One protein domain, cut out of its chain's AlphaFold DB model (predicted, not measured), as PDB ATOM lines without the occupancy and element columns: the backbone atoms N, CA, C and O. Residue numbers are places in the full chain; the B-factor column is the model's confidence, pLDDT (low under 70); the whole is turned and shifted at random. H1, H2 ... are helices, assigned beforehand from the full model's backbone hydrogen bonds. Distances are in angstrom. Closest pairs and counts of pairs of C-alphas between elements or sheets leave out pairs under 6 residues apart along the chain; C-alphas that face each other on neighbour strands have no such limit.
ATOM      1  N   GLN A 328      16.407 143.751  86.691       45.78
ATOM      2  CA  GLN A 328      17.812 143.614  86.299       45.78
ATOM      3  C   GLN A 328      18.709 143.455  87.530       45.78
ATOM      4  O   GLN A 328      19.521 142.538  87.547       45.78
ATOM      5  N   LEU A 329      18.483 144.232  88.597       44.97
ATOM      6  CA  LEU A 329      19.120 144.021  89.904       44.97
ATOM      7  C   LEU A 329      18.892 142.589  90.408       44.97
ATOM      8  O   LEU A 329      19.848 141.905  90.751       44.97
ATOM      9  N   ASN A 330      17.657 142.084  90.364       44.50
ATOM     10  CA  ASN A 330      17.343 140.719  90.800       44.50
ATOM     11  C   ASN A 330      17.968 139.618  89.917       44.50
ATOM     12  O   ASN A 330      18.162 138.505  90.403       44.50
ATOM     13  N   GLN A 331      18.264 139.884  88.639       43.09
ATOM     14  CA  GLN A 331      19.022 138.951  87.794       43.09
ATOM     15  C   GLN A 331      20.532 139.032  88.060       43.09
ATOM     16  O   GLN A 331      21.182 137.989  88.133       43.09
ATOM     17  N   TYR A 332      21.061 140.232  88.309       46.09
ATOM     18  CA  TYR A 332      22.444 140.447  88.743       46.09
ATOM     19  C   TYR A 332      22.740 139.767  90.085       46.09
ATOM     20  O   TYR A 332      23.749 139.079  90.220       46.09
ATOM     21  N   PHE A 333      21.819 139.869  91.047       42.84
ATOM     22  CA  PHE A 333      21.936 139.256  92.373       42.84
ATOM     23  C   PHE A 333      21.945 137.715  92.364       42.84
ATOM     24  O   PHE A 333      22.350 137.117  93.355       42.84
ATOM     25  N   LYS A 334      21.486 137.054  91.289       43.47
ATOM     26  CA  LYS A 334      21.188 135.609  91.316       43.47
ATOM     27  C   LYS A 334      22.253 134.682  90.744       43.47
ATOM     28  O   LYS A 334      22.245 133.514  91.117       43.47
ATOM     29  N   ARG A 335      23.105 135.127  89.813       43.53
ATOM     30  CA  ARG A 335      23.952 134.184  89.051       43.53
ATOM     31  C   ARG A 335      25.453 134.441  89.131       43.53
ATOM     32  O   ARG A 335      26.194 133.472  89.195       43.53
ATOM     33  N   HIS A 336      25.886 135.699  89.221       45.00
ATOM     34  CA  HIS A 336      27.313 136.056  89.235       45.00
ATOM     35  C   HIS A 336      27.638 137.255  90.142       45.00
ATOM     36  O   HIS A 336      28.723 137.821  90.030       45.00
ATOM     37  N   SER A 337      26.727 137.604  91.071       45.16
ATOM     38  CA  SER A 337      26.879 138.668  92.093       45.16
ATOM     39  C   SER A 337      28.158 138.544  92.947       45.16
ATOM     40  O   SER A 337      28.605 139.506  93.557       45.16
ATOM     41  N   HIS A 338      28.743 137.352  92.950       42.06
ATOM     42  CA  HIS A 338      29.859 136.926  93.773       42.06
ATOM     43  C   HIS A 338      31.220 136.960  93.046       42.06
ATOM     44  O   HIS A 338      32.223 136.544  93.615       42.06
ATOM     45  N   GLN A 339      31.284 137.385  91.783       43.44
ATOM     46  CA  GLN A 339      32.555 137.507  91.056       43.44
ATOM     47  C   GLN A 339      33.103 138.935  91.208       43.44
ATOM     48  O   GLN A 339      32.338 139.886  91.318       43.44
ATOM     49  N   LEU A 340      34.425 139.114  91.264       45.72
ATOM     50  CA  LEU A 340      35.030 140.451  91.294       45.72
ATOM     51  C   LEU A 340      34.823 141.092  89.918       45.72
ATOM     52  O   LEU A 340      35.259 140.509  88.939       45.72
ATOM     53  N   TRP A 341      34.182 142.254  89.794       51.69
ATOM     54  CA  TRP A 341      33.912 142.847  88.471       51.69
ATOM     55  C   TRP A 341      34.791 144.044  88.176       51.69
ATOM     56  O   TRP A 341      35.067 144.852  89.064       51.69
ATOM     57  N   SER A 342      35.114 144.225  86.898       41.91
ATOM     58  CA  SER A 342      35.420 145.540  86.345       41.91
ATOM     59  C   SER A 342      34.299 146.006  85.400       41.91
ATOM     60  O   SER A 342      33.651 145.211  84.715       41.91
ATOM     61  N   PHE A 343      34.108 147.324  85.323       42.31
ATOM     62  CA  PHE A 343      33.279 147.955  84.302       42.31
ATOM     63  C   PHE A 343      34.146 148.336  83.104       42.31
ATOM     64  O   PHE A 343      34.999 149.218  83.210       42.31
ATOM     65  N   HIS A 344      33.868 147.760  81.935       38.72
ATOM     66  CA  HIS A 344      34.400 148.284  80.683       38.72
ATOM     67  C   HIS A 344      33.355 149.095  79.911       38.72
ATOM     68  O   HIS A 344      32.229 148.664  79.667       38.72
ATOM     69  N   CYS A 345      33.819 150.265  79.466       38.47
ATOM     70  CA  CYS A 345      33.172 151.233  78.587       38.47
ATOM     71  C   CYS A 345      32.089 152.108  79.245       38.47
ATOM     72  O   CYS A 345      30.887 151.861  79.139       38.47
ATOM     73  N   ALA A 346      32.524 153.243  79.811       39.91
ATOM     74  CA  ALA A 346      31.649 154.327  80.266       39.91
ATOM     75  C   ALA A 346      30.631 154.767  79.196       39.91
ATOM     76  O   ALA A 346      29.512 155.135  79.537       39.91
ATOM     77  N   ARG A 347      30.995 154.677  77.906       39.62
ATOM     78  CA  ARG A 347      30.124 154.983  76.758       39.62
ATOM     79  C   ARG A 347      29.016 153.947  76.546       39.62
ATOM     80  O   ARG A 347      27.953 154.305  76.053       39.62
ATOM     81  N   SER A 348      29.261 152.685  76.887       38.84
ATOM     82  CA  SER A 348      28.254 151.618  76.860       38.84
ATOM     83  C   SER A 348      27.334 151.740  78.077       38.84
ATOM     84  O   SER A 348      26.115 151.732  77.932       38.84
ATOM     85  N   TYR A 349      27.908 152.009  79.252       38.97
ATOM     86  CA  TYR A 349      27.166 152.237  80.494       38.97
ATOM     87  C   TYR A 349      26.215 153.445  80.420       38.97
ATOM     88  O   TYR A 349      25.046 153.330  80.775       38.97
ATOM     89  N   THR A 350      26.662 154.601  79.908       40.84
ATOM     90  CA  THR A 350      25.790 155.787  79.744       40.84
ATOM     91  C   THR A 350      24.676 155.584  78.721       40.84
ATOM     92  O   THR A 350      23.728 156.361  78.693       40.84
ATOM     93  N   LYS A 351      24.777 154.532  77.905       38.34
ATOM     94  CA  LYS A 351      23.767 154.105  76.937       38.34
ATOM     95  C   LYS A 351      22.934 152.913  77.428       38.34
ATOM     96  O   LYS A 351      22.186 152.347  76.641       38.34
ATOM     97  N   GLY A 352      23.064 152.525  78.700       33.62
ATOM     98  CA  GLY A 352      22.287 151.440  79.310       33.62
ATOM     99  C   GLY A 352      22.756 150.024  78.959       33.62
ATOM    100  O   GLY A 352      22.006 149.072  79.158       33.62
ATOM    101  N   PHE A 353      23.977 149.863  78.442       34.34
ATOM    102  CA  PHE A 353      24.572 148.555  78.166       34.34
ATOM    103  C   PHE A 353      25.390 148.075  79.366       34.34
ATOM    104  O   PHE A 353      26.337 148.742  79.789       34.34
ATOM    105  N   TYR A 354      25.052 146.884  79.859       41.78
ATOM    106  CA  TYR A 354      25.746 146.205  80.951       41.78
ATOM    107  C   TYR A 354      26.221 144.818  80.479       41.78
ATOM    108  O   TYR A 354      25.488 144.159  79.732       41.78
ATOM    109  N   PRO A 355      27.440 144.378  80.843       38.69
ATOM    110  CA  PRO A 355      27.980 143.094  80.400       38.69
ATOM    111  C   PRO A 355      27.232 141.907  81.033       38.69
ATOM    112  O   PRO A 355      26.898 141.938  82.217       38.69
ATOM    113  N   ILE A 356      26.988 140.865  80.226       38.47
ATOM    114  CA  ILE A 356      26.287 139.620  80.610       38.47
ATOM    115  C   ILE A 356      27.225 138.659  81.356       38.47
ATOM    116  O   ILE A 356      26.790 137.965  82.271       38.47
ATOM    117  N   SER A 357      28.514 138.675  81.004       39.78
ATOM    118  CA  SER A 357      29.570 137.960  81.717       39.78
ATOM    119  C   SER A 357      30.447 138.977  82.439       39.78
ATOM    120  O   SER A 357      31.087 139.797  81.770       39.78
ATOM    121  N   PRO A 358      30.474 138.983  83.776       48.28
ATOM    122  CA  PRO A 358      31.451 139.785  84.485       48.28
ATOM    123  C   PRO A 358      32.865 139.279  84.181       48.28
ATOM    124  O   PRO A 358      33.131 138.084  84.263       48.28
ATOM    125  N   ILE A 359      33.768 140.191  83.823       45.88
ATOM    126  CA  ILE A 359      35.202 139.898  83.756       45.88
ATOM    127  C   ILE A 359      35.728 139.961  85.187       45.88
ATOM    128  O   ILE A 359      35.449 140.948  85.879       45.88
ATOM    129  N   GLU A 360      36.475 138.939  85.613       52.41
ATOM    130  CA  GLU A 360      37.158 138.973  86.902       52.41
ATOM    131  C   GLU A 360      38.042 140.221  86.972       52.41
ATOM    132  O   GLU A 360      38.871 140.465  86.098       52.41
ATOM    133  N   LEU A 361      37.859 141.050  88.002       52.88
ATOM    134  CA  LEU A 361      38.600 142.306  88.142       52.88
ATOM    135  C   LEU A 361      40.117 142.066  88.103       52.88
ATOM    136  O   LEU A 361      40.836 142.910  87.581       52.88
ATOM    137  N   MET A 362      40.581 140.913  88.600       53.25
ATOM    138  CA  MET A 362      41.989 140.495  88.583       53.25
ATOM    139  C   MET A 362      42.539 140.238  87.173       53.25
ATOM    140  O   MET A 362      43.738 140.410  86.951       53.25
ATOM    141  N   ASP A 363      41.666 139.901  86.226       52.91
ATOM    142  CA  ASP A 363      42.002 139.618  84.828       52.91
ATOM    143  C   ASP A 363      41.838 140.849  83.925       52.91
ATOM    144  O   ASP A 363      42.065 140.806  82.714       52.91
ATOM    145  N   HIS A 364      41.442 141.985  84.498       55.88
ATOM    146  CA  HIS A 364      41.191 143.196  83.740       55.88
ATOM    147  C   HIS A 364      42.485 143.881  83.279       55.88
ATOM    148  O   HIS A 364      43.401 144.119  84.064       55.88
ATOM    149  N   ALA A 365      42.532 144.326  82.019       52.12
ATOM    150  CA  ALA A 365      43.727 144.926  81.411       52.12
ATOM    151  C   ALA A 365      44.240 146.204  82.116       52.12
ATOM    152  O   ALA A 365      45.431 146.513  82.037       52.12
ATOM    153  N   SER A 366      43.386 146.942  82.845       50.91
ATOM    154  CA  SER A 366      43.845 148.076  83.673       50.91
ATOM    155  C   SER A 366      44.641 147.643  84.912       50.91
ATOM    156  O   SER A 366      45.232 148.490  85.573       50.91
ATOM    157  N   GLN A 367      44.676 146.345  85.225       57.06
ATOM    158  CA  GLN A 367      45.401 145.750  86.349       57.06
ATOM    159  C   GLN A 367      46.776 145.212  85.945       57.06
ATOM    160  O   GLN A 367      47.279 144.273  86.560       57.06
ATOM    161  N   LYS A 368      47.432 145.829  84.950       47.19
ATOM    162  CA  LYS A 368      48.755 145.433  84.423       47.19
ATOM    163  C   LYS A 368      49.836 145.216  85.505       47.19
ATOM    164  O   LYS A 368      50.822 144.539  85.242       47.19
ATOM    165  N   PHE A 369      49.640 145.739  86.724       54.78
ATOM    166  CA  PHE A 369      50.547 145.584  87.869       54.78
ATOM    167  C   PHE A 369      49.959 144.864  89.098       54.78
ATOM    168  O   PHE A 369      50.645 144.789  90.113       54.78
ATOM    169  N   ARG A 370      48.713 144.360  89.048       61.47
ATOM    170  CA  ARG A 370      48.033 143.624  90.143       61.47
ATOM    171  C   ARG A 370      48.071 144.291  91.533       61.47
ATOM    172  O   ARG A 370      47.950 143.608  92.546       61.47
ATOM    173  N   LYS A 371      48.256 145.613  91.619       69.94
ATOM    174  CA  LYS A 371      48.290 146.319  92.909       69.94
ATOM    175  C   LYS A 371      46.865 146.522  93.441       69.94
ATOM    176  O   LYS A 371      46.034 147.046  92.694       69.94
ATOM    177  N   PRO A 372      46.583 146.175  94.712       70.12
ATOM    178  CA  PRO A 372      45.331 146.534  95.365       70.12
ATOM    179  C   PRO A 372      45.061 148.039  95.268       70.12
ATOM    180  O   PRO A 372      45.972 148.861  95.330       70.12
ATOM    181  N   ASN A 373      43.797 148.408  95.093       76.62
ATOM    182  CA  ASN A 373      43.350 149.798  95.033       76.62
ATOM    183  C   ASN A 373      41.917 149.898  95.578       76.62
ATOM    184  O   ASN A 373      41.305 148.879  95.911       76.62
ATOM    185  N   ASN A 374      41.372 151.115  95.632       78.69
ATOM    186  CA  ASN A 374      40.022 151.381  96.145       78.69
ATOM    187  C   ASN A 374      38.939 150.536  95.445       78.69
ATOM    188  O   ASN A 374      37.942 150.174  96.064       78.69
ATOM    189  N   HIS A 375      39.145 150.162  94.178       73.50
ATOM    190  CA  HIS A 375      38.199 149.340  93.420       73.50
ATOM    191  C   HIS A 375      38.205 147.880  93.868       73.50
ATOM    192  O   HIS A 375      37.138 147.302  94.043       73.50
ATOM    193  N   HIS A 376      39.384 147.296  94.106       75.06
ATOM    194  CA  HIS A 376      39.480 145.941  94.663       75.06
ATOM    195  C   HIS A 376      38.780 145.862  96.015       75.06
ATOM    196  O   HIS A 376      38.023 144.929  96.271       75.06
ATOM    197  N   PHE A 377      38.992 146.884  96.843       84.00
ATOM    198  CA  PHE A 377      38.345 146.989  98.135       84.00
ATOM    199  C   PHE A 377      36.818 147.085  98.007       84.00
ATOM    200  O   PHE A 377      36.115 146.247  98.559       84.00
ATOM    201  N   ALA A 378      36.293 148.031  97.223       82.12
ATOM    202  CA  ALA A 378      34.849 148.194  97.034       82.12
ATOM    203  C   ALA A 378      34.171 146.929  96.470       82.12
ATOM    204  O   ALA A 378      33.081 146.564  96.913       82.12
ATOM    205  N   SER A 379      34.826 146.228  95.539       75.62
ATOM    206  CA  SER A 379      34.335 144.951  95.008       75.62
ATOM    207  C   SER A 379      34.333 143.843  96.061       75.62
ATOM    208  O   SER A 379      33.367 143.087  96.140       75.62
ATOM    209  N   ALA A 380      35.364 143.763  96.908       81.62
ATOM    210  CA  ALA A 380      35.406 142.809  98.013       81.62
ATOM    211  C   ALA A 380      34.316 143.098  99.065       81.62
ATOM    212  O   ALA A 380      33.682 142.169  99.562       81.62
ATOM    213  N   VAL A 381      34.020 144.376  99.337       86.06
ATOM    214  CA  VAL A 381      32.880 144.771 100.183       86.06
ATOM    215  C   VAL A 381      31.563 144.322  99.564       86.06
ATOM    216  O   VAL A 381      30.731 143.732 100.249       86.06
ATOM    217  N   LEU A 382      31.369 144.569  98.266       80.81
ATOM    218  CA  LEU A 382      30.144 144.179  97.572       80.81
ATOM    219  C   LEU A 382      29.940 142.659  97.598       80.81
ATOM    220  O   LEU A 382      28.836 142.190  97.869       80.81
ATOM    221  N   TYR A 383      31.007 141.892  97.376       79.44
ATOM    222  CA  TYR A 383      30.990 140.438  97.521       79.44
ATOM    223  C   TYR A 383      30.535 140.026  98.923       79.44
ATOM    224  O   TYR A 383      29.616 139.221  99.070       79.44
ATOM    225  N   LEU A 384      31.139 140.625  99.950       84.31
ATOM    226  CA  LEU A 384      30.859 140.295 101.340       84.31
ATOM    227  C   LEU A 384      29.383 140.535 101.699       84.31
ATOM    228  O   LEU A 384      28.745 139.658 102.274       84.31
ATOM    229  N   ILE A 385      28.818 141.682 101.308       83.31
ATOM    230  CA  ILE A 385      27.435 142.052 101.662       83.31
ATOM    231  C   ILE A 385      26.364 141.352 100.815       83.31
ATOM    232  O   ILE A 385      25.200 141.298 101.208       83.31
ATOM    233  N   THR A 386      26.730 140.843  99.634       77.00
ATOM    234  CA  THR A 386      25.808 140.112  98.745       77.00
ATOM    235  C   THR A 386      25.911 138.594  98.893       77.00
ATOM    236  O   THR A 386      25.070 137.868  98.357       77.00
ATOM    237  N   SER A 387      26.911 138.109  99.633       79.56
ATOM    238  CA  SER A 387      27.086 136.696  99.946       79.56
ATOM    239  C   SER A 387      25.908 136.166 100.777       79.56
ATOM    240  O   SER A 387      25.502 136.801 101.749       79.56
ATOM    241  N   PRO A 388      25.370 134.972 100.459       76.31
ATOM    242  CA  PRO A 388      24.352 134.326 101.289       76.31
ATOM    243  C   PRO A 388      24.939 133.697 102.564       76.31
ATOM    244  O   PRO A 388      24.197 133.130 103.365       76.31
ATOM    245  N   LYS A 389      26.267 133.725 102.734       84.31
ATOM    246  CA  LYS A 389      26.961 133.144 103.888       84.31
ATOM    247  C   LYS A 389      27.028 134.152 105.041       84.31
ATOM    248  O   LYS A 389      27.110 135.350 104.776       84.31
ATOM    249  N   PRO A 390      27.041 133.685 106.303       91.94
ATOM    250  CA  PRO A 390      27.334 134.559 107.429       91.94
ATOM    251  C   PRO A 390      28.754 135.115 107.289       91.94
ATOM    252  O   PRO A 390      29.683 134.371 106.966       91.94
ATOM    253  N   ILE A 391      28.895 136.410 107.542       93.38
ATOM    254  CA  ILE A 391      30.165 137.129 107.610       93.38
ATOM    255  C   ILE A 391      30.834 136.742 108.926       93.38
ATOM    256  O   ILE A 391      30.206 136.847 109.981       93.38
ATOM    257  N   LYS A 392      32.078 136.264 108.860       96.06
ATOM    258  CA  LYS A 392      32.891 135.840 110.010       96.06
ATOM    259  C   LYS A 392      34.015 136.835 110.286       96.06
ATOM    260  O   LYS A 392      34.354 137.658 109.441       96.06
ATOM    261  N   GLU A 393      34.631 136.715 111.457       95.88
ATOM    262  CA  GLU A 393      35.736 137.582 111.889       95.88
ATOM    263  C   GLU A 393      36.911 137.532 110.903       95.88
ATOM    264  O   GLU A 393      37.336 138.568 110.401       95.88
ATOM    265  N   ASN A 394      37.303 136.330 110.466       94.50
ATOM    266  CA  ASN A 394      38.348 136.143 109.453       94.50
ATOM    267  C   ASN A 394      38.039 136.837 108.110       94.50
ATOM    268  O   ASN A 394      38.963 137.247 107.402       94.50
ATOM    269  N   ASP A 395      36.760 136.968 107.728       92.19
ATOM    270  CA  ASP A 395      36.380 137.691 106.507       92.19
ATOM    271  C   ASP A 395      36.649 139.196 106.679       92.19
ATOM    272  O   ASP A 395      37.164 139.851 105.768       92.19
ATOM    273  N   MET A 396      36.363 139.733 107.871       96.88
ATOM    274  CA  MET A 396      36.624 141.129 108.228       96.88
ATOM    275  C   MET A 396      38.124 141.418 108.350       96.88
ATOM    276  O   MET A 396      38.575 142.443 107.843       96.88
ATOM    277  N   GLU A 397      38.911 140.518 108.942       95.12
ATOM    278  CA  GLU A 397      40.378 140.628 109.020       95.12
ATOM    279  C   GLU A 397      41.033 140.614 107.633       95.12
ATOM    280  O   GLU A 397      41.912 141.427 107.327       95.12
ATOM    281  N   SER A 398      40.573 139.718 106.756       91.88
ATOM    282  CA  SER A 398      41.055 139.634 105.373       91.88
ATOM    283  C   SER A 398      40.758 140.925 104.612       91.88
ATOM    284  O   SER A 398      41.616 141.471 103.914       91.88
ATOM    285  N   LEU A 399      39.545 141.453 104.778       93.31
ATOM    286  CA  LEU A 399      39.129 142.696 104.143       93.31
ATOM    287  C   LEU A 399      39.863 143.915 104.721       93.31
ATOM    288  O   LEU A 399      40.185 144.843 103.979       93.31
ATOM    289  N   TRP A 400      40.175 143.903 106.018       96.81
ATOM    290  CA  TRP A 400      40.978 144.934 106.676       96.81
ATOM    291  C   TRP A 400      42.412 144.942 106.149       96.81
ATOM    292  O   TRP A 400      42.930 145.991 105.771       96.81
ATOM    293  N   SER A 401      43.012 143.761 106.007       93.25
ATOM    294  CA  SER A 401      44.344 143.590 105.419       93.25
ATOM    295  C   SER A 401      44.408 144.153 103.997       93.25
ATOM    296  O   SER A 401      45.378 144.811 103.626       93.25
ATOM    297  N   LEU A 402      43.344 143.962 103.209       89.56
ATOM    298  CA  LEU A 402      43.214 144.562 101.881       89.56
ATOM    299  C   LEU A 402      43.060 146.093 101.942       89.56
ATOM    300  O   LEU A 402      43.640 146.804 101.122       89.56
ATOM    301  N   PHE A 403      42.280 146.603 102.898       93.06
ATOM    302  CA  PHE A 403      42.025 148.034 103.066       93.06
ATOM    303  C   PHE A 403      43.274 148.827 103.454       93.06
ATOM    304  O   PHE A 403      43.500 149.904 102.901       93.06
ATOM    305  N   VAL A 404      44.100 148.289 104.354       93.50
ATOM    306  CA  VAL A 404      45.345 148.927 104.817       93.50
ATOM    307  C   VAL A 404      46.323 149.175 103.660       93.50
ATOM    308  O   VAL A 404      47.114 150.114 103.704       93.50
ATOM    309  N   LEU A 405      46.233 148.383 102.588       87.94
ATOM    310  CA  LEU A 405      47.030 148.547 101.369       87.94
ATOM    311  C   LEU A 405      46.446 149.573 100.381       87.94
ATOM    312  O   LEU A 405      47.041 149.822  99.331       87.94
ATOM    313  N   SER A 406      45.271 150.144 100.661       87.19
ATOM    314  CA  SER A 406      44.613 151.089  99.759       87.19
ATOM    315  C   SER A 406      45.210 152.504  99.865       87.19
ATOM    316  O   SER A 406      45.523 152.963 100.967       87.19
ATOM    317  N   PRO A 407      45.296 153.264  98.752       85.38
ATOM    318  CA  PRO A 407      45.726 154.667  98.791       85.38
ATOM    319  C   PRO A 407      44.847 155.549  99.691       85.38
ATOM    320  O   PRO A 407      45.324 156.520 100.275       85.38
ATOM    321  N   PHE A 408      43.559 155.206  99.815       89.56
ATOM    322  CA  PHE A 408      42.634 155.907 100.701       89.56
ATOM    323  C   PHE A 408      43.054 155.793 102.174       89.56
ATOM    324  O   PHE A 408      43.042 156.795 102.889       89.56
ATOM    325  N   PHE A 409      43.468 154.602 102.620       92.25
ATOM    326  CA  PHE A 409      43.942 154.399 103.989       92.25
ATOM    327  C   PHE A 409      45.191 155.236 104.282       92.25
ATOM    328  O   PHE A 409      45.225 155.959 105.274       92.25
ATOM    329  N   GLU A 410      46.181 155.217 103.382       90.19
ATOM    330  CA  GLU A 410      47.410 156.007 103.538       90.19
ATOM    331  C   GLU A 410      47.120 157.517 103.612       90.19
ATOM    332  O   GLU A 410      47.691 158.234 104.437       90.19
ATOM    333  N   SER A 411      46.202 158.003 102.769       90.94
ATOM    334  CA  SER A 411      45.751 159.396 102.767       90.94
ATOM    335  C   SER A 411      45.113 159.801 104.094       90.94
ATOM    336  O   SER A 411      45.372 160.908 104.565       90.94
ATOM    337  N   LYS A 412      44.275 158.942 104.679       92.62
ATOM    338  CA  LYS A 412      43.540 159.251 105.911       92.62
ATOM    339  C   LYS A 412      44.360 159.053 107.175       92.62
ATOM    340  O   LYS A 412      44.189 159.805 108.129       92.62
ATOM    341  N   LEU A 413      45.314 158.127 107.178       92.62
ATOM    342  CA  LEU A 413      46.209 157.938 108.320       92.62
ATOM    343  C   LEU A 413      47.009 159.215 108.634       92.62
ATOM    344  O   LEU A 413      47.254 159.525 109.796       92.62
ATOM    345  N   LYS A 414      47.359 159.999 107.603       92.38
ATOM    346  CA  LYS A 414      48.045 161.293 107.759       92.38
ATOM    347  C   LYS A 414      47.169 162.363 108.424       92.38
ATOM    348  O   LYS A 414      47.722 163.271 109.036       92.38
ATOM    349  N   SER A 415      45.839 162.275 108.315       91.50
ATOM    350  CA  SER A 415      44.908 163.269 108.869       91.50
ATOM    351  C   SER A 415      44.333 162.894 110.236       91.50
ATOM    352  O   SER A 415      44.003 163.787 111.006       91.50
ATOM    353  N   LEU A 416      44.195 161.599 110.545       88.25
ATOM    354  CA  LEU A 416      43.447 161.136 111.722       88.25
ATOM    355  C   LEU A 416      44.225 161.207 113.048       88.25
ATOM    356  O   LEU A 416      43.609 161.196 114.107       88.25
ATOM    357  N   GLY A 417      45.560 161.295 113.029       87.81
ATOM    358  CA  GLY A 417      46.395 161.383 114.242       87.81
ATOM    359  C   GLY A 417      46.437 160.107 115.104       87.81
ATOM    360  O   GLY A 417      47.365 159.930 115.890       87.81
ATOM    361  N   THR A 418      45.484 159.196 114.921       92.50
ATOM    362  CA  THR A 418      45.408 157.850 115.497       92.50
ATOM    363  C   THR A 418      45.606 156.793 114.411       92.50
ATOM    364  O   THR A 418      45.299 157.014 113.237       92.50
ATOM    365  N   LYS A 419      46.138 155.624 114.793       95.56
ATOM    366  CA  LYS A 419      46.232 154.456 113.909       95.56
ATOM    367  C   LYS A 419      45.062 153.514 114.222       95.56
ATOM    368  O   LYS A 419      45.154 152.799 115.214       95.56
ATOM    369  N   PRO A 420      43.980 153.515 113.425       96.56
ATOM    370  CA  PRO A 420      42.867 152.595 113.639       96.56
ATOM    371  C   PRO A 420      43.337 151.150 113.435       96.56
ATOM    372  O   PRO A 420      44.156 150.891 112.547       96.56
ATOM    373  N   GLU A 421      42.830 150.218 114.244       96.94
ATOM    374  CA  GLU A 421      43.234 148.806 114.194       96.94
ATOM    375  C   GLU A 421      42.240 147.940 113.419       96.94
ATOM    376  O   GLU A 421      42.604 146.872 112.930       96.94
ATOM    377  N   ASN A 422      41.000 148.410 113.268       97.50
ATOM    378  CA  ASN A 422      39.932 147.706 112.571       97.50
ATOM    379  C   ASN A 422      38.910 148.675 111.929       97.50
ATOM    380  O   ASN A 422      39.003 149.904 112.028       97.50
ATOM    381  N   PHE A 423      37.893 148.117 111.258       97.69
ATOM    382  CA  PHE A 423      36.851 148.913 110.598       97.69
ATOM    383  C   PHE A 423      35.952 149.698 111.561       97.69
ATOM    384  O   PHE A 423      35.407 150.726 111.154       97.69
ATOM    385  N   ALA A 424      35.764 149.242 112.802       97.44
ATOM    386  CA  ALA A 424      34.973 149.968 113.791       97.44
ATOM    387  C   ALA A 424      35.701 151.245 114.237       97.44
ATOM    388  O   ALA A 424      35.094 152.320 114.215       97.44
ATOM    389  N   ASP A 425      37.004 151.151 114.511       97.50
ATOM    390  CA  ASP A 425      37.855 152.295 114.862       97.50
ATOM    391  C   ASP A 425      37.892 153.315 113.724       97.50
ATOM    392  O   ASP A 425      37.557 154.485 113.913       97.50
ATOM    393  N   MET A 426      38.194 152.850 112.504       97.31
ATOM    394  CA  MET A 426      38.242 153.715 111.324       97.31
ATOM    395  C   MET A 426      36.886 154.384 111.063       97.31
ATOM    396  O   MET A 426      36.825 155.557 110.710       97.31
ATOM    397  N   SER A 427      35.777 153.662 111.250       97.00
ATOM    398  CA  SER A 427      34.430 154.223 111.106       97.00
ATOM    399  C   SER A 427      34.148 155.311 112.143       97.00
ATOM    400  O   SER A 427      33.545 156.330 111.802       97.00
ATOM    401  N   SER A 428      34.585 155.121 113.390       96.75
ATOM    402  CA  SER A 428      34.468 156.121 114.456       96.75
ATOM    403  C   SER A 428      35.254 157.388 114.120       96.75
ATOM    404  O   SER A 428      34.718 158.494 114.196       96.75
ATOM    405  N   ASP A 429      36.494 157.228 113.664       96.19
ATOM    406  CA  ASP A 429      37.374 158.342 113.325       96.19
ATOM    407  C   ASP A 429      36.886 159.112 112.086       96.19
ATOM    408  O   ASP A 429      36.818 160.341 112.111       96.19
ATOM    409  N   LEU A 430      36.403 158.418 111.049       95.00
ATOM    410  CA  LEU A 430      35.802 159.061 109.873       95.00
ATOM    411  C   LEU A 430      34.491 159.802 110.183       95.00
ATOM    412  O   LEU A 430      34.193 160.806 109.537       95.00
ATOM    413  N   LYS A 431      33.713 159.357 111.183       95.69
ATOM    414  CA  LYS A 431      32.525 160.101 111.644       95.69
ATOM    415  C   LYS A 431      32.910 161.422 112.302       95.69
ATOM    416  O   LYS A 431      32.227 162.414 112.077       95.69
ATOM    417  N   LYS A 432      33.993 161.451 113.090       95.38
ATOM    418  CA  LYS A 432      34.504 162.694 113.698       95.38
ATOM    419  C   LYS A 432      34.968 163.688 112.628       95.38
ATOM    420  O   LYS A 432      34.759 164.885 112.789       95.38
ATOM    421  N   ASP A 433      35.532 163.181 111.532       93.25
ATOM    422  CA  ASP A 433      35.973 163.959 110.362       93.25
ATOM    423  C   ASP A 433      34.815 164.374 109.422       93.25
ATOM    424  O   ASP A 433      35.037 165.057 108.427       93.25
ATOM    425  N   ASN A 434      33.565 163.971 109.708       94.38
ATOM    426  CA  ASN A 434      32.405 164.153 108.822       94.38
ATOM    427  C   ASN A 434      32.660 163.676 107.373       94.38
ATOM    428  O   ASN A 434      32.217 164.304 106.406       94.38
ATOM    429  N   ASP A 435      33.371 162.557 107.201       91.19
ATOM    430  CA  ASP A 435      33.715 162.045 105.875       91.19
ATOM    431  C   ASP A 435      32.488 161.451 105.159       91.19
ATOM    432  O   ASP A 435      32.033 160.340 105.434       91.19
ATOM    433  N   VAL A 436      31.967 162.195 104.183       89.69
ATOM    434  CA  VAL A 436      30.837 161.784 103.331       89.69
ATOM    435  C   VAL A 436      31.270 161.141 102.009       89.69
ATOM    436  O   VAL A 436      30.444 160.933 101.114       89.69
ATOM    437  N   SER A 437      32.559 160.832 101.847       88.75
ATOM    438  CA  SER A 437      33.081 160.201 100.638       88.75
ATOM    439  C   SER A 437      32.489 158.807 100.427       88.75
ATOM    440  O   SER A 437      31.924 158.162 101.318       88.75
ATOM    441  N   HIS A 438      32.636 158.315  99.197       85.06
ATOM    442  CA  HIS A 438      32.210 156.966  98.850       85.06
ATOM    443  C   HIS A 438      32.898 155.907  99.723       85.06
ATOM    444  O   HIS A 438      32.238 155.025 100.270       85.06
ATOM    445  N   MET A 439      34.215 156.034  99.895       89.75
ATOM    446  CA  MET A 439      35.001 155.140 100.738       89.75
ATOM    447  C   MET A 439      34.614 155.278 102.211       89.75
ATOM    448  O   MET A 439      34.422 154.258 102.863       89.75
ATOM    449  N   GLY A 440      34.382 156.494 102.719       92.56
ATOM    450  CA  GLY A 440      33.864 156.692 104.077       92.56
ATOM    451  C   GLY A 440      32.542 155.958 104.310       92.56
ATOM    452  O   GLY A 440      32.407 155.199 105.269       92.56
ATOM    453  N   SER A 441      31.610 156.047 103.353       90.38
ATOM    454  CA  SER A 441      30.354 155.282 103.391       90.38
ATOM    455  C   SER A 441      30.585 153.763 103.464       90.38
ATOM    456  O   SER A 441      29.906 153.087 104.236       90.38
ATOM    457  N   LEU A 442      31.531 153.219 102.685       91.69
ATOM    458  CA  LEU A 442      31.887 151.792 102.728       91.69
ATOM    459  C   LEU A 442      32.442 151.393 104.099       91.69
ATOM    460  O   LEU A 442      32.022 150.387 104.665       91.69
ATOM    461  N   ILE A 443      33.345 152.202 104.655       95.75
ATOM    462  CA  ILE A 443      33.932 151.953 105.974       95.75
ATOM    463  C   ILE A 443      32.876 152.010 107.077       95.75
ATOM    464  O   ILE A 443      32.921 151.195 107.994       95.75
ATOM    465  N   HIS A 444      31.875 152.885 106.977       95.00
ATOM    466  CA  HIS A 444      30.780 152.902 107.947       95.00
ATOM    467  C   HIS A 444      29.939 151.625 107.929       95.00
ATOM    468  O   HIS A 444      29.582 151.124 108.998       95.00
ATOM    469  N   ILE A 445      29.666 151.074 106.742       92.81
ATOM    470  CA  ILE A 445      28.982 149.782 106.597       92.81
ATOM    471  C   ILE A 445      29.828 148.677 107.237       92.81
ATOM    472  O   ILE A 445      29.330 147.914 108.063       92.81
ATOM    473  N   LEU A 446      31.121 148.622 106.913       95.56
ATOM    474  CA  LEU A 446      32.026 147.605 107.448       95.56
ATOM    475  C   LEU A 446      32.242 147.727 108.953       95.56
ATOM    476  O   LEU A 446      32.317 146.704 109.618       95.56
ATOM    477  N   GLY A 447      32.291 148.937 109.507       96.69
ATOM    478  CA  GLY A 447      32.367 149.139 110.951       96.69
ATOM    479  C   GLY A 447      31.125 148.597 111.659       96.69
ATOM    480  O   GLY A 447      31.242 147.924 112.677       96.69
ATOM    481  N   SER A 448      29.937 148.803 111.078       94.94
ATOM    482  CA  SER A 448      28.702 148.205 111.598       94.94
ATOM    483  C   SER A 448      28.722 146.679 111.511       94.94
ATOM    484  O   SER A 448      28.289 146.015 112.449       94.94
ATOM    485  N   LEU A 449      29.224 146.111 110.412       94.31
ATOM    486  CA  LEU A 449      29.346 144.658 110.256       94.31
ATOM    487  C   LEU A 449      30.349 144.068 111.247       94.31
ATOM    488  O   LEU A 449      30.039 143.070 111.892       94.31
ATOM    489  N   HIS A 450      31.503 144.715 111.422       96.50
ATOM    490  CA  HIS A 450      32.558 144.277 112.334       96.50
ATOM    491  C   HIS A 450      32.018 144.125 113.762       96.50
ATOM    492  O   HIS A 450      32.154 143.063 114.355       96.50
ATOM    493  N   MET A 451      31.301 145.136 114.266       96.06
ATOM    494  CA  MET A 451      30.735 145.128 115.624       96.06
ATOM    495  C   MET A 451      29.666 144.054 115.865       96.06
ATOM    496  O   MET A 451      29.341 143.767 117.012       96.06
ATOM    497  N   ASN A 452      29.088 143.492 114.801       94.88
ATOM    498  CA  ASN A 452      28.022 142.493 114.881       94.88
ATOM    499  C   ASN A 452      28.467 141.115 114.370       94.88
ATOM    500  O   ASN A 452      27.642 140.215 114.244       94.88
ATOM    501  N   THR A 453      29.739 140.940 114.020       93.56
ATOM    502  CA  THR A 453      30.250 139.676 113.484       93.56
ATOM    503  C   THR A 453      30.299 138.603 114.591       93.56
ATOM    504  O   THR A 453      30.759 138.908 115.689       93.56
ATOM    505  N   PRO A 454      29.852 137.352 114.341       94.69
ATOM    506  CA  PRO A 454      29.325 136.843 113.076       94.69
ATOM    507  C   PRO A 454      27.877 137.276 112.798       94.69
ATOM    508  O   PRO A 454      26.998 137.126 113.641       94.69
ATOM    509  N   CYS A 455      27.602 137.742 111.576       92.50
ATOM    510  CA  CYS A 455      26.262 138.199 111.184       92.50
ATOM    511  C   CYS A 455      25.903 137.864 109.735       92.50
ATOM    512  O   CYS A 455      26.756 137.566 108.904       92.50
ATOM    513  N   TYR A 456      24.612 137.962 109.414       87.69
ATOM    514  CA  TYR A 456      24.152 138.062 108.033       87.69
ATOM    515  C   TYR A 456      23.969 139.539 107.689       87.69
ATOM    516  O   TYR A 456      23.377 140.286 108.458       87.69
ATOM    517  N   PHE A 457      24.398 139.979 106.506       85.88
ATOM    518  CA  PHE A 457      24.217 141.383 106.114       85.88
ATOM    519  C   PHE A 457      22.742 141.829 106.195       85.88
ATOM    520  O   PHE A 457      22.419 142.881 106.746       85.88
ATOM    521  N   LEU A 458      21.829 140.971 105.730       81.25
ATOM    522  CA  LEU A 458      20.383 141.214 105.762       81.25
ATOM    523  C   LEU A 458      19.757 141.141 107.165       81.25
ATOM    524  O   LEU A 458      18.592 141.497 107.309       81.25
ATOM    525  N   SER A 459      20.485 140.698 108.199       85.31
ATOM    526  CA  SER A 459      19.992 140.803 109.579       85.31
ATOM    527  C   SER A 459      20.225 142.192 110.176       85.31
ATOM    528  O   SER A 459      19.545 142.552 111.130       85.31
ATOM    529  N   LEU A 460      21.162 142.973 109.625       83.69
ATOM    530  CA  LEU A 460      21.482 144.327 110.098       83.69
ATOM    531  C   LEU A 460      20.760 145.425 109.310       83.69
ATOM    532  O   LEU A 460      20.554 146.523 109.822       83.69
ATOM    533  N   TYR A 461      20.364 145.132 108.071       86.00
ATOM    534  CA  TYR A 461      19.746 146.099 107.170       86.00
ATOM    535  C   TYR A 461      18.481 145.527 106.545       86.00
ATOM    536  O   TYR A 461      18.448 144.372 106.121       86.00
ATOM    537  N   LYS A 462      17.445 146.363 106.413       81.31
ATOM    538  CA  LYS A 462      16.260 145.992 105.633       81.31
ATOM    539  C   LYS A 462      16.673 145.743 104.187       81.31
ATOM    540  O   LYS A 462      17.542 146.426 103.650       81.31
ATOM    541  N   GLU A 463      15.994 144.812 103.523       73.19
ATOM    542  CA  GLU A 463      16.314 144.419 102.146       73.19
ATOM    543  C   GLU A 463      16.354 145.614 101.172       73.19
ATOM    544  O   GLU A 463      17.204 145.669 100.284       73.19
ATOM    545  N   VAL A 464      15.461 146.592 101.346       72.00
ATOM    546  CA  VAL A 464      15.425 147.813 100.524       72.00
ATOM    547  C   VAL A 464      16.696 148.648 100.708       72.00
ATOM    548  O   VAL A 464      17.294 149.069  99.717       72.00
ATOM    549  N   ASP A 465      17.146 148.822 101.950       76.56
ATOM    550  CA  ASP A 465      18.346 149.594 102.286       76.56
ATOM    551  C   ASP A 465      19.610 148.866 101.822       76.56
ATOM    552  O   ASP A 465      20.493 149.470 101.217       76.56
ATOM    553  N   ALA A 466      19.655 147.542 102.002       71.62
ATOM    554  CA  ALA A 466      20.714 146.675 101.496       71.62
ATOM    555  C   ALA A 466      20.866 146.787  99.969       71.62
ATOM    556  O   ALA A 466      21.971 146.967  99.452       71.62
ATOM    557  N   LYS A 467      19.747 146.747  99.231       69.75
ATOM    558  CA  LYS A 467      19.732 146.946  97.772       69.75
ATOM    559  C   LYS A 467      20.179 148.348  97.386       69.75
ATOM    560  O   LYS A 467      20.925 148.498  96.419       69.75
ATOM    561  N   HIS A 468      19.740 149.364  98.125       74.75
ATOM    562  CA  HIS A 468      20.142 150.743  97.881       74.75
ATOM    563  C   HIS A 468      21.646 150.941  98.111       74.75
ATOM    564  O   HIS A 468      22.311 151.556  97.279       74.75
ATOM    565  N   MET A 469      22.210 150.358  99.175       77.56
ATOM    566  CA  MET A 469      23.651 150.367  99.437       77.56
ATOM    567  C   MET A 469      24.420 149.657  98.332       77.56
ATOM    568  O   MET A 469      25.317 150.260  97.753       77.56
ATOM    569  N   ALA A 470      24.037 148.431  97.967       71.06
ATOM    570  CA  ALA A 470      24.677 147.708  96.869       71.06
ATOM    571  C   ALA A 470      24.649 148.525  95.564       71.06
ATOM    572  O   ALA A 470      25.667 148.661  94.885       71.06
ATOM    573  N   LEU A 471      23.508 149.144  95.242       67.00
ATOM    574  CA  LEU A 471      23.380 150.020  94.080       67.00
ATOM    575  C   LEU A 471      24.277 151.256  94.187       67.00
ATOM    576  O   LEU A 471      24.917 151.624  93.202       67.00
ATOM    577  N   LYS A 472      24.373 151.878  95.365       70.81
ATOM    578  CA  LYS A 472      25.282 153.001  95.617       70.81
ATOM    579  C   LYS A 472      26.732 152.575  95.376       70.81
ATOM    580  O   LYS A 472      27.425 153.265  94.635       70.81
ATOM    581  N   ILE A 473      27.172 151.423  95.887       71.06
ATOM    582  CA  ILE A 473      28.515 150.856  95.638       71.06
ATOM    583  C   ILE A 473      28.775 150.698  94.137       71.06
ATOM    584  O   ILE A 473      29.769 151.204  93.620       71.06
ATOM    585  N   MET A 474      27.823 150.106  93.413       64.31
ATOM    586  CA  MET A 474      27.933 149.902  91.966       64.31
ATOM    587  C   MET A 474      27.941 151.205  91.149       64.31
ATOM    588  O   MET A 474      28.556 151.259  90.086       64.31
ATOM    589  N   THR A 475      27.239 152.248  91.600       61.19
ATOM    590  CA  THR A 475      27.005 153.472  90.808       61.19
ATOM    591  C   THR A 475      27.950 154.621  91.140       61.19
ATOM    592  O   THR A 475      28.276 155.405  90.247       61.19
ATOM    593  N   SER A 476      28.401 154.739  92.392       60.44
ATOM    594  CA  SER A 476      29.122 155.928  92.870       60.44
ATOM    595  C   SER A 476      30.644 155.775  92.963       60.44
ATOM    596  O   SER A 476      31.331 156.790  92.944       60.44
ATOM    597  N   GLY A 477      31.194 154.556  92.972       53.72
ATOM    598  CA  GLY A 477      32.635 154.352  93.193       53.72
ATOM    599  C   GLY A 477      33.522 154.268  91.946       53.72
ATOM    600  O   GLY A 477      34.737 154.354  92.057       53.72
ATOM    601  N   LEU A 478      32.962 154.054  90.750       54.38
ATOM    602  CA  LEU A 478      33.774 153.516  89.641       54.38
ATOM    603  C   LEU A 478      33.892 154.447  88.436       54.38
ATOM    604  O   LEU A 478      34.880 154.403  87.716       54.38
ATOM    605  N   LYS A 479      32.930 155.340  88.205       51.16
ATOM    606  CA  LYS A 479      32.878 156.085  86.939       51.16
ATOM    607  C   LYS A 479      33.914 157.209  86.839       51.16
ATOM    608  O   LYS A 479      34.577 157.325  85.813       51.16
ATOM    609  N   GLN A 480      34.015 158.056  87.862       54.16
ATOM    610  CA  GLN A 480      34.904 159.224  87.823       54.16
ATOM    611  C   GLN A 480      36.368 158.828  88.009       54.16
ATOM    612  O   GLN A 480      37.222 159.308  87.278       54.16
ATOM    613  N   GLU A 481      36.655 157.904  88.921       55.31
ATOM    614  CA  GLU A 481      38.030 157.522  89.249       55.31
ATOM    615  C   GLU A 481      38.677 156.665  88.144       55.31
ATOM    616  O   GLU A 481      39.824 156.920  87.784       55.31
ATOM    617  N   ILE A 482      37.924 155.760  87.489       51.88
ATOM    618  CA  ILE A 482      38.394 155.050  86.280       51.88
ATOM    619  C   ILE A 482      38.640 156.039  85.135       51.88
ATOM    620  O   ILE A 482      39.644 155.925  84.432       51.88
ATOM    621  N   ALA A 483      37.755 157.024  84.949       54.75
ATOM    622  CA  ALA A 483      37.947 158.049  83.927       54.75
ATOM    623  C   ALA A 483      39.219 158.872  84.192       54.75
ATOM    624  O   ALA A 483      40.009 159.071  83.270       54.75
ATOM    625  N   SER A 484      39.462 159.275  85.442       60.59
ATOM    626  CA  SER A 484      40.674 159.994  85.848       60.59
ATOM    627  C   SER A 484      41.940 159.146  85.690       60.59
ATOM    628  O   SER A 484      42.935 159.632  85.156       60.59
ATOM    629  N   GLN A 485      41.915 157.866  86.078       53.97
ATOM    630  CA  GLN A 485      43.043 156.945  85.882       53.97
ATOM    631  C   GLN A 485      43.347 156.735  84.396       53.97
ATOM    632  O   GLN A 485      44.502 156.797  83.982       53.97
ATOM    633  N   GLN A 486      42.317 156.536  83.572       57.91
ATOM    634  CA  GLN A 486      42.480 156.387  82.130       57.91
ATOM    635  C   GLN A 486      43.049 157.665  81.498       57.91
ATOM    636  O   GLN A 486      43.946 157.583  80.662       57.91
ATOM    637  N   GLN A 487      42.581 158.843  81.921       66.81
ATOM    638  CA  GLN A 487      43.140 160.126  81.493       66.81
ATOM    639  C   GLN A 487      44.609 160.278  81.906       66.81
ATOM    640  O   GLN A 487      45.415 160.706  81.083       66.81
ATOM    641  N   ALA A 488      44.975 159.882  83.127       65.75
ATOM    642  CA  ALA A 488      46.356 159.917  83.605       65.75
ATOM    643  C   ALA A 488      47.271 158.974  82.804       65.75
ATOM    644  O   ALA A 488      48.368 159.372  82.418       65.75
ATOM    645  N   ILE A 489      46.804 157.762  82.484       61.16
ATOM    646  CA  ILE A 489      47.532 156.805  81.634       61.16
ATOM    647  C   ILE A 489      47.732 157.376  80.225       61.16
ATOM    648  O   ILE A 489      48.843 157.335  79.706       61.16
ATOM    649  N   ILE A 490      46.681 157.942  79.617       65.88
ATOM    650  CA  ILE A 490      46.764 158.570  78.289       65.88
ATOM    651  C   ILE A 490      47.733 159.755  78.312       65.88
ATOM    652  O   ILE A 490      48.508 159.921  77.376       65.88
ATOM    653  N   LYS A 491      47.691 160.581  79.361       82.50
ATOM    654  CA  LYS A 491      48.590 161.727  79.515       82.50
ATOM    655  C   LYS A 491      50.046 161.273  79.606       82.50
ATOM    656  O   LYS A 491      50.858 161.759  78.835       82.50
ATOM    657  N   LYS A 492      50.344 160.293  80.461       78.31
ATOM    658  CA  LYS A 492      51.691 159.729  80.597       78.31
ATOM    659  C   LYS A 492      52.199 159.137  79.276       78.31
ATOM    660  O   LYS A 492      53.309 159.437  78.866       78.31
ATOM    661  N   ALA A 493      51.364 158.378  78.565       65.50
ATOM    662  CA  ALA A 493      51.726 157.828  77.257       65.50
ATOM    663  C   ALA A 493      51.980 158.913  76.191       65.50
ATOM    664  O   ALA A 493      52.753 158.684  75.271       65.50
ATOM    665  N   LYS A 494      51.336 160.085  76.301       78.31
ATOM    666  CA  LYS A 494      51.610 161.253  75.448       78.31
ATOM    667  C   LYS A 494      52.876 162.014  75.838       78.31
ATOM    668  O   LYS A 494      53.388 162.734  75.002       78.31
ATOM    669  N   GLU A 495      53.307 161.935  77.094       90.19
ATOM    670  CA  GLU A 495      54.561 162.538  77.569       90.19
ATOM    671  C   GLU A 495      55.775 161.652  77.231       90.19
ATOM    672  O   GLU A 495      56.888 162.153  77.125       90.19
ATOM    673  N   GLU A 496      55.562 160.340  77.068       81.62
ATOM    674  CA  GLU A 496      56.581 159.355  76.670       81.62
ATOM    675  C   GLU A 496      56.803 159.264  75.143       81.62
ATOM    676  O   GLU A 496      57.797 158.675  74.717       81.62
ATOM    677  N   LEU A 497      55.889 159.821  74.336       74.25
ATOM    678  CA  LEU A 497      55.973 159.944  72.870       74.25
ATOM    679  C   LEU A 497      56.439 161.347  72.482       74.25
ATOM    680  O   LEU A 497      57.233 161.438  71.519       74.25
TER     681      LEU A 497
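Overview. This is residues 328 to 497 of the 497 residues of an uncharacterized protein of Rhizopus delemar (strain RA 99-880 / ATCC MYA-4621 / FGSC 9543 / NRRL 43880) (UniProt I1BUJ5). Four helices, H3, H4, H7 and H9, make an up-and-down bundle, each running against the one before it, with H3 near the middle and H6 crossing H7 on the side away from H3. H10 runs outward from the end of H9 as an arm, and residues 490 to 497, of which 490 to 495 belong to H10, stick out, while H1, H2 and a long loop of residues 350 to 373 make looser surroundings. The printed part has 170 residues, with ten named helices, H1 to H10 in order, and no named strand; its class is all helix. It is compact, with a radius of gyration of the C-alphas of 16.7 A, and spans 51 by 43 by 26 A.

Along the chain. H1, residues 328 to 335, begins at C-alpha 328 (17.812, 143.614, 86.299), and H2 is residues 346 to 349. H3, residues 374 to 386, is 18.3 A long and begins at C-alpha 374 (40.022, 151.381, 96.145). H4 is residues 393 to 404, 16.5 A; H5 is residues 407 to 416; H6 is residues 423 to 432. H7, residues 438 to 451, is 20.6 A long. H8 is residues 457 to 460, and H9, residues 463 to 476, is 19.6 A long. H10, residues 479 to 495, is 24.5 A long and ends at C-alpha 495 (54.561, 162.538, 77.569).

Arrangement. H7 is the hub, touching H3, H4, H6 and H9. H6 touches it at a steep tilt of 52 degrees, opposite ways, with the closest C-alphas, Ala 424 and Gly 447, 3.9 A apart. H3 touches H7 at a steep tilt of 44 degrees, the same way, closest at Ala 378 and Leu 442, C-alphas 7.4 A apart. H3 and H4 form a helical hairpin at a shallow tilt of 18 degrees, closest at the C-alphas of Phe 377 and Phe 403, 6.2 A. H9 touches H3 with residues 470 to 473 alone, closest at the C-alphas of Leu 382 and Ala 470, 6.5 A. H4 and H9 are apart. H5 is close but not clearly touching H6, with the C-alphas of Leu 416 and Asp 429 6.9 A apart; H8 stands likewise to H3, with those of Ile 385 and Phe 457 5.5 A apart. H1 and H9 are near each other, with 6 pairs of C-alphas within 10 A. H2 is close but not clearly touching H10, with the C-alphas of Ala 346 and Lys 479 7.0 A apart. Every O i to N i+4 pair is within hydrogen-bond range in H3, H4, H6, H7, H9 and H10, against 2 of 4 in H1 and 4 of 6 in H5; H2 and H8 are too short for such a pair.

Size, cuts and confidence. The C-alphas farthest apart, Ser 459 and Leu 497, are 54.9 A apart. The printed part has no cut, and the link from H2 to H3, 24 residues, is long. The mean pLDDT of the printed part is 73.7, and 64 residues are under 70, among them residues 328 to 371 and 474 to 490.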